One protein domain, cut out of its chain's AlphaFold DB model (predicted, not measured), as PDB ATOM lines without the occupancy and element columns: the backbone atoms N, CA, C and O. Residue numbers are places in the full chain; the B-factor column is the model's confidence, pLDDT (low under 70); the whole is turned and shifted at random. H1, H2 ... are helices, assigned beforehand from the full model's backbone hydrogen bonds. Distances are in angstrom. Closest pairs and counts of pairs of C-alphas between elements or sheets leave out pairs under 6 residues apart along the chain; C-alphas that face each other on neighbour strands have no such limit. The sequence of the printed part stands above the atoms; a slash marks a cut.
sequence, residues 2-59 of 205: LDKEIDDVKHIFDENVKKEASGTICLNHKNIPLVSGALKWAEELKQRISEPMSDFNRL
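What this domain is: This is residues 2 to 59 of the 205 residues of the protein "dynein beta chain, ciliary-like" of Octopus vulgaris (UniProt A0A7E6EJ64). A long helical hairpin: H1 runs one way, a loop of residues 22 to 33 turns the chain, and H2 folds back beside H1, the two coming together at the end away from the loop. The 58 printed residues hold two named helices, H1 then H2, and no named strand; the class is all helix. The whole is loose, with a radius of gyration of the C-alphas of 13.3 A, and a rod spanning 42 by 21 by 13 A.

How they stand to each other: H1, residues 2 to 21, and H2, residues 34 to 57, form a helical hairpin. They run opposite ways at a shallow tilt of 14 degrees. H1 touches H2 with residues 2 to 9 alone, and H2 touches H1 with residues 45 to 53 alone; the closest C-alphas, of Leu 2 and Pro 52, are 6.1 A apart. Every O i to N i+4 pair is within hydrogen-bond range in H1, and 19 of 20 in H2.

Where its parts are: H1 begins at C-alpha 2, (3.731, 31.322, -33.954), and measures 28.8 A from first to last C-alpha. H2 measures 34.1 A, has a kink of 29 degrees near residue 51, and ends at C-alpha 57, (12.840, 36.705, -38.787).

The domain as a whole: The C-alphas of Gly 23 and Leu 59, the two farthest apart, are 43.0 A apart. The printed part has no cut. The link from H1 to H2 is long, 12 residues. Residues 18 to 23 stand free, of which 18 to 21 belong to H1. Residues 23 to 29 have pLDDT under 70.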
ATOM      1  N   LEU A   2       3.870  29.870 -34.128       77.25
ATOM      2  CA  LEU A   2       3.731  31.322 -33.954       77.25
ATOM      3  C   LEU A   2       2.272  31.780 -33.775       77.25
ATOM      4  O   LEU A   2       1.983  32.498 -32.828       77.25
ATOM      5  N   ASP A   3       1.349  31.291 -34.610       82.69
ATOM      6  CA  ASP A   3      -0.078  31.661 -34.524       82.69
ATOM      7  C   ASP A   3      -0.676  31.363 -33.146       82.69
ATOM      8  O   ASP A   3      -1.373  32.186 -32.568       82.69
ATOM      9  N   LYS A   4      -0.313  30.209 -32.574       85.62
ATOM     10  CA  LYS A   4      -0.775  29.800 -31.250       85.62
ATOM     11  C   LYS A   4      -0.224  30.705 -30.144       85.62
ATOM     12  O   LYS A   4      -0.981  31.097 -29.270       85.62
ATOM     13  N   GLU A   5       1.063  31.060 -30.182       85.31
ATOM     14  CA  GLU A   5       1.641  31.980 -29.188       85.31
ATOM     15  C   GLU A   5       1.039  33.388 -29.294       85.31
ATOM     16  O   GLU A   5       0.794  34.028 -28.273       85.31
ATOM     17  N   ILE A   6       0.748  33.866 -30.509       87.00
ATOM     18  CA  ILE A   6       0.073  35.154 -30.716       87.00
ATOM     19  C   ILE A   6      -1.353  35.112 -30.152       87.00
ATOM     20  O   ILE A   6      -1.748  36.035 -29.434       87.00
ATOM     21  N   ASP A   7      -2.106  34.047 -30.429       90.38
ATOM     22  CA  ASP A   7      -3.462  33.861 -29.903       90.38
ATOM     23  C   ASP A   7      -3.469  33.741 -28.371       90.38
ATOM     24  O   ASP A   7      -4.300  34.365 -27.707       90.38
ATOM     25  N   ASP A   8      -2.507  33.015 -27.797       88.62
ATOM     26  CA  ASP A   8      -2.354  32.858 -26.351       88.62
ATOM     27  C   ASP A   8      -2.010  34.202 -25.678       88.62
ATOM     28  O   ASP A   8      -2.599  34.555 -24.651       88.62
ATOM     29  N   VAL A   9      -1.100  34.996 -26.258       88.12
ATOM     30  CA  VAL A   9      -0.756  36.330 -25.730       88.12
ATOM     31  C   VAL A   9      -1.938  37.290 -25.841       88.12
ATOM     32  O   VAL A   9      -2.229  38.017 -24.886       88.12
ATOM     33  N   LYS A  10      -2.658  37.264 -26.964       89.69
ATOM     34  CA  LYS A  10      -3.873  38.061 -27.152       89.69
ATOM     35  C   LYS A  10      -4.945  37.691 -26.130       89.69
ATOM     36  O   LYS A  10      -5.530  38.577 -25.514       89.69
ATOM     37  N   HIS A  11      -5.152  36.400 -25.890       91.69
ATOM     38  CA  HIS A  11      -6.086  35.923 -24.878       91.69
ATOM     39  C   HIS A  11      -5.714  36.430 -23.476       91.69
ATOM     40  O   HIS A  11      -6.567  36.966 -22.770       91.69
ATOM     41  N   ILE A  12      -4.436  36.326 -23.088       88.44
ATOM     42  CA  ILE A  12      -3.939  36.831 -21.797       88.44
ATOM     43  C   ILE A  12      -4.167  38.343 -21.670       88.44
ATOM     44  O   ILE A  12      -4.563  38.817 -20.602       88.44
ATOM     45  N   PHE A  13      -3.943  39.101 -22.745       88.19
ATOM     46  CA  PHE A  13      -4.180  40.541 -22.766       88.19
ATOM     47  C   PHE A  13      -5.668  40.878 -22.592       88.19
ATOM     48  O   PHE A  13      -6.027  41.647 -21.698       88.19
ATOM     49  N   ASP A  14      -6.538  40.251 -23.384       90.06
ATOM     50  CA  ASP A  14      -7.984  40.489 -23.363       90.06
ATOM     51  C   ASP A  14      -8.613  40.106 -22.014       90.06
ATOM     52  O   ASP A  14      -9.502  40.798 -21.509       90.06
ATOM     53  N   GLU A  15      -8.152  39.016 -21.395       87.12
ATOM     54  CA  GLU A  15      -8.555  38.656 -20.035       87.12
ATOM     55  C   GLU A  15      -8.139  39.706 -19.007       87.12
ATOM     56  O   GLU A  15      -8.903  39.994 -18.081       87.12
ATOM     57  N   ASN A  16      -6.942  40.276 -19.149       82.38
ATOM     58  CA  ASN A  16      -6.433  41.277 -18.221       82.38
ATOM     59  C   ASN A  16      -7.249  42.574 -18.290       82.38
ATOM     60  O   ASN A  16      -7.670  43.096 -17.258       82.38
ATOM     61  N   VAL A  17      -7.571  43.022 -19.506       83.44
ATOM     62  CA  VAL A  17      -8.427  44.196 -19.754       83.44
ATOM     63  C   VAL A  17      -9.827  43.999 -19.161       83.44
ATOM     64  O   VAL A  17     -10.376  44.903 -18.528       83.44
ATOM     65  N   LYS A  18     -10.411  42.799 -19.295       84.31
ATOM     66  CA  LYS A  18     -11.714  42.473 -18.682       84.31
ATOM     67  C   LYS A  18     -11.664  42.524 -17.153       84.31
ATOM     68  O   LYS A  18     -12.605  43.009 -16.524       84.31
ATOM     69  N   LYS A  19     -10.583  42.028 -16.547       77.81
ATOM     70  CA  LYS A  19     -10.415  42.035 -15.088       77.81
ATOM     71  C   LYS A  19     -10.207  43.454 -14.549       77.81
ATOM     72  O   LYS A  19     -10.806  43.794 -13.528       77.81
ATOM     73  N   GLU A  20      -9.471  44.298 -15.263       75.31
ATOM     74  CA  GLU A  20      -9.330  45.721 -14.935       75.31
ATOM     75  C   GLU A  20     -10.683  46.453 -14.989       75.31
ATOM     76  O   GLU A  20     -11.047  47.143 -14.037       75.31
ATOM     77  N   ALA A  21     -11.495  46.206 -16.026       77.25
ATOM     78  CA  ALA A  21     -12.848  46.764 -16.143       77.25
ATOM     79  C   ALA A  21     -13.796  46.317 -15.010       77.25
ATOM     80  O   ALA A  21     -14.722  47.039 -14.647       77.25
ATOM     81  N   SER A  22     -13.552  45.143 -14.424       75.19
ATOM     82  CA  SER A  22     -14.285  44.638 -13.254       75.19
ATOM     83  C   SER A  22     -13.772  45.174 -11.905       75.19
ATOM     84  O   SER A  22     -14.289  44.785 -10.860       75.19
ATOM     85  N   GLY A  23     -12.760  46.051 -11.906       65.50
ATOM     86  CA  GLY A  23     -12.165  46.633 -10.696       65.50
ATOM     87  C   GLY A  23     -11.140  45.735  -9.991       65.50
ATOM     88  O   GLY A  23     -10.728  46.038  -8.871       65.50
ATOM     89  N   THR A  24     -10.715  44.635 -10.621       68.44
ATOM     90  CA  THR A  24      -9.706  43.726 -10.064       68.44
ATOM     91  C   THR A  24      -8.307  44.179 -10.484       68.44
ATOM     92  O   THR A  24      -7.988  44.195 -11.672       68.44
ATOM     93  N   ILE A  25      -7.446  44.512  -9.515       60.22
ATOM     94  CA  ILE A  25      -6.037  44.841  -9.782       60.22
ATOM     95  C   ILE A  25      -5.320  43.581 -10.255       60.22
ATOM     96  O   ILE A  25      -5.163  42.617  -9.504       60.22
ATOM     97  N   CYS A  26      -4.854  43.602 -11.497       58.81
ATOM     98  CA  CYS A  26      -4.166  42.471 -12.091       58.81
ATOM     99  C   CYS A  26      -2.665  42.707 -12.119       58.81
ATOM    100  O   CYS A  26      -2.124  43.283 -13.056       58.81
ATOM    101  N   LEU A  27      -1.993  42.250 -11.067       61.06
ATOM    102  CA  LEU A  27      -0.540  42.206 -11.003       61.06
ATOM    103  C   LEU A  27      -0.134  40.811 -10.541       61.06
ATOM    104  O   LEU A  27      -0.263  40.467  -9.368       61.06
ATOM    105  N   ASN A  28       0.391  40.008 -11.466       61.94
ATOM    106  CA  ASN A  28       0.969  38.699 -11.139       61.94
ATOM    107  C   ASN A  28       2.236  38.835 -10.268       61.94
ATOM    108  O   ASN A  28       2.678  37.875  -9.636       61.94
ATOM    109  N   HIS A  29       2.811  40.041 -10.206       64.62
ATOM    110  CA  HIS A  29       4.014  40.353  -9.447       64.62
ATOM    111  C   HIS A  29       3.684  40.800  -8.024       64.62
ATOM    112  O   HIS A  29       3.260  41.932  -7.783       64.62
ATOM    113  N   LYS A  30       3.927  39.910  -7.058       71.56
ATOM    114  CA  LYS A  30       3.841  40.232  -5.629       71.56
ATOM    115  C   LYS A  30       4.881  41.303  -5.277       71.56
ATOM    116  O   LYS A  30       6.031  41.198  -5.692       71.56
ATOM    117  N   ASN A  31       4.491  42.284  -4.463       74.56
ATOM    118  CA  ASN A  31       5.363  43.344  -3.930       74.56
ATOM    119  C   ASN A  31       5.893  44.372  -4.955       74.56
ATOM    120  O   ASN A  31       6.883  45.044  -4.670       74.56
ATOM    121  N   ILE A  32       5.246  44.535  -6.117       78.44
ATOM    122  CA  ILE A  32       5.554  45.609  -7.078       78.44
ATOM    123  C   ILE A  32       4.411  46.645  -7.079       78.44
ATOM    124  O   ILE A  32       3.246  46.243  -7.104       78.44
ATOM    125  N   PRO A  33       4.699  47.965  -7.061       80.62
ATOM    126  CA  PRO A  33       3.674  49.005  -7.181       80.62
ATOM    127  C   PRO A  33       2.852  48.885  -8.470       80.62
ATOM    128  O   PRO A  33       3.372  48.444  -9.491       80.62
ATOM    129  N   LEU A  34       1.600  49.358  -8.449       79.00
ATOM    130  CA  LEU A  34       0.641  49.215  -9.552       79.00
ATOM    131  C   LEU A  34       1.194  49.612 -10.924       79.00
ATOM    132  O   LEU A  34       1.187  48.809 -11.852       79.00
ATOM    133  N   VAL A  35       1.719  50.831 -11.033       82.06
ATOM    134  CA  VAL A  35       2.233  51.369 -12.299       82.06
ATOM    135  C   VAL A  35       3.451  50.576 -12.779       82.06
ATOM    136  O   VAL A  35       3.508  50.156 -13.930       82.06
ATOM    137  N   SER A  36       4.408  50.309 -11.887       82.00
ATOM    138  CA  SER A  36       5.618  49.551 -12.220       82.00
ATOM    139  C   SER A  36       5.310  48.102 -12.598       82.00
ATOM    140  O   SER A  36       5.950  47.550 -13.487       82.00
ATOM    141  N   GLY A  37       4.323  47.485 -11.948       83.12
ATOM    142  CA  GLY A  37       3.899  46.120 -12.230       83.12
ATOM    143  C   GLY A  37       3.141  46.007 -13.553       83.12
ATOM    144  O   GLY A  37       3.375  45.054 -14.291       83.12
ATOM    145  N   ALA A  38       2.310  46.998 -13.888       81.81
ATOM    146  CA  ALA A  38       1.621  47.066 -15.175       81.81
ATOM    147  C   ALA A  38       2.611  47.253 -16.338       81.81
ATOM    148  O   ALA A  38       2.545  46.523 -17.325       81.81
ATOM    149  N   LEU A  39       3.581  48.166 -16.189       84.31
ATOM    150  CA  LEU A  39       4.654  48.354 -17.173       84.31
ATOM    151  C   LEU A  39       5.496  47.084 -17.346       84.31
ATOM    152  O   LEU A  39       5.794  46.691 -18.471       84.31
ATOM    153  N   LYS A  40       5.843  46.412 -16.243       84.94
ATOM    154  CA  LYS A  40       6.612  45.163 -16.281       84.94
ATOM    155  C   LYS A  40       5.842  44.031 -16.963       84.94
ATOM    156  O   LYS A  40       6.415  43.313 -17.770       84.94
ATOM    157  N   TRP A  41       4.552  43.884 -16.672       86.25
ATOM    158  CA  TRP A  41       3.705  42.881 -17.318       86.25
ATOM    159  C   TRP A  41       3.572  43.123 -18.829       86.25
ATOM    160  O   TRP A  41       3.676  42.182 -19.611       86.25
ATOM    161  N   ALA A  42       3.402  44.381 -19.249       86.25
ATOM    162  CA  ALA A  42       3.389  44.736 -20.668       86.25
ATOM    163  C   ALA A  42       4.721  44.384 -21.358       86.25
ATOM    164  O   ALA A  42       4.718  43.857 -22.472       86.25
ATOM    165  N   GLU A  43       5.849  44.615 -20.683       87.75
ATOM    166  CA  GLU A  43       7.169  44.232 -21.189       87.75
ATOM    167  C   GLU A  43       7.337  42.704 -21.283       87.75
ATOM    168  O   GLU A  43       7.864  42.208 -22.273       87.75
ATOM    169  N   GLU A  44       6.825  41.935 -20.319       87.50
ATOM    170  CA  GLU A  44       6.857  40.462 -20.351       87.50
ATOM    171  C   GLU A  44       6.028  39.881 -21.506       87.50
ATOM    172  O   GLU A  44       6.476  38.957 -22.189       87.50
ATOM    173  N   LEU A  45       4.841  40.438 -21.780       87.44
ATOM    174  CA  LEU A  45       4.047  40.032 -22.946       87.44
ATOM    175  C   LEU A  45       4.768  40.342 -24.260       87.44
ATOM    176  O   LEU A  45       4.753  39.528 -25.186       87.44
ATOM    177  N   LYS A  46       5.422  41.503 -24.335       88.12
ATOM    178  CA  LYS A  46       6.220  41.893 -25.497       88.12
ATOM    179  C   LYS A  46       7.406  40.948 -25.703       88.12
ATOM    180  O   LYS A  46       7.621  40.500 -26.826       88.12
ATOM    181  N   GLN A  47       8.136  40.605 -24.641       87.50
ATOM    182  CA  GLN A  47       9.243  39.644 -24.699       87.50
ATOM    183  C   GLN A  47       8.775  38.270 -25.185       87.50
ATOM    184  O   GLN A  47       9.409  37.680 -26.057       87.50
ATOM    185  N   ARG A  48       7.611  37.813 -24.707       87.56
ATOM    186  CA  ARG A  48       7.034  36.525 -25.102       87.56
ATOM    187  C   ARG A  48       6.705  36.426 -26.594       87.56
ATOM    188  O   ARG A  48       6.862  35.355 -27.163       87.56
ATOM    189  N   ILE A  49       6.268  37.513 -27.234       87.25
ATOM    190  CA  ILE A  49       6.069  37.537 -28.698       87.25
ATOM    191  C   ILE A  49       7.406  37.729 -29.428       87.25
ATOM    192  O   ILE A  49       7.594  37.223 -30.535       87.25
ATOM    193  N   SER A  50       8.344  38.456 -28.819       86.81
ATOM    194  CA  SER A  50       9.619  38.812 -29.443       86.81
ATOM    195  C   SER A  50      10.482  37.597 -29.781       86.81
ATOM    196  O   SER A  50      11.130  37.611 -30.824       86.81
ATOM    197  N   GLU A  51      10.506  36.565 -28.935       81.31
ATOM    198  CA  GLU A  51      11.285  35.338 -29.174       81.31
ATOM    199  C   GLU A  51      10.791  34.565 -30.417       81.31
ATOM    200  O   GLU A  51      11.562  34.438 -31.373       81.31
ATOM    201  N   PRO A  52       9.509  34.150 -30.507       83.88
ATOM    202  CA  PRO A  52       8.955  33.541 -31.717       83.88
ATOM    203  C   PRO A  52       9.097  34.407 -32.974       83.88
ATOM    204  O   PRO A  52       9.330  33.888 -34.066       83.88
ATOM    205  N   MET A  53       8.961  35.731 -32.838       81.94
ATOM    206  CA  MET A  53       9.134  36.662 -33.955       81.94
ATOM    207  C   MET A  53      10.596  36.728 -34.413       81.94
ATOM    208  O   MET A  53      10.864  36.834 -35.607       81.94
ATOM    209  N   SER A  54      11.551  36.638 -33.484       80.56
ATOM    210  CA  SER A  54      12.975  36.558 -33.808       80.56
ATOM    211  C   SER A  54      13.290  35.285 -34.586       80.56
ATOM    212  O   SER A  54      13.944  35.368 -35.622       80.56
ATOM    213  N   ASP A  55      12.762  34.134 -34.162       79.56
ATOM    214  CA  ASP A  55      12.931  32.872 -34.889       79.56
ATOM    215  C   ASP A  55      12.295  32.910 -36.284       79.56
ATOM    216  O   ASP A  55      12.884  32.408 -37.242       79.56
ATOM    217  N   PHE A  56      11.142  33.565 -36.433       79.19
ATOM    218  CA  PHE A  56      10.537  33.798 -37.746       79.19
ATOM    219  C   PHE A  56      11.400  34.712 -38.626       79.19
ATOM    220  O   PHE A  56      11.613  34.415 -39.796       79.19
ATOM    221  N   ASN A  57      11.953  35.788 -38.065       75.06
ATOM    222  CA  ASN A  57      12.840  36.705 -38.787       75.06
ATOM    223  C   ASN A  57      14.174  36.056 -39.199       75.06
ATOM    224  O   ASN A  57      14.836  36.557 -40.105       75.06
ATOM    225  N   ARG A  58      14.575  34.957 -38.546       73.44
ATOM    226  CA  ARG A  58      15.745  34.145 -38.927       73.44
ATOM    227  C   ARG A  58      15.472  33.216 -40.106       73.44
ATOM    228  O   ARG A  58      16.416  32.623 -40.620       73.44
ATOM    229  N   LEU A  59      14.216  33.062 -40.525       77.56
ATOM    230  CA  LEU A  59      13.901  32.347 -41.754       77.56
ATOM    231  C   LEU A  59      14.403  33.183 -42.931       77.56
ATOM    232  O   LEU A  59      13.796  34.182 -43.319       77.56
TER     233      LEU A  59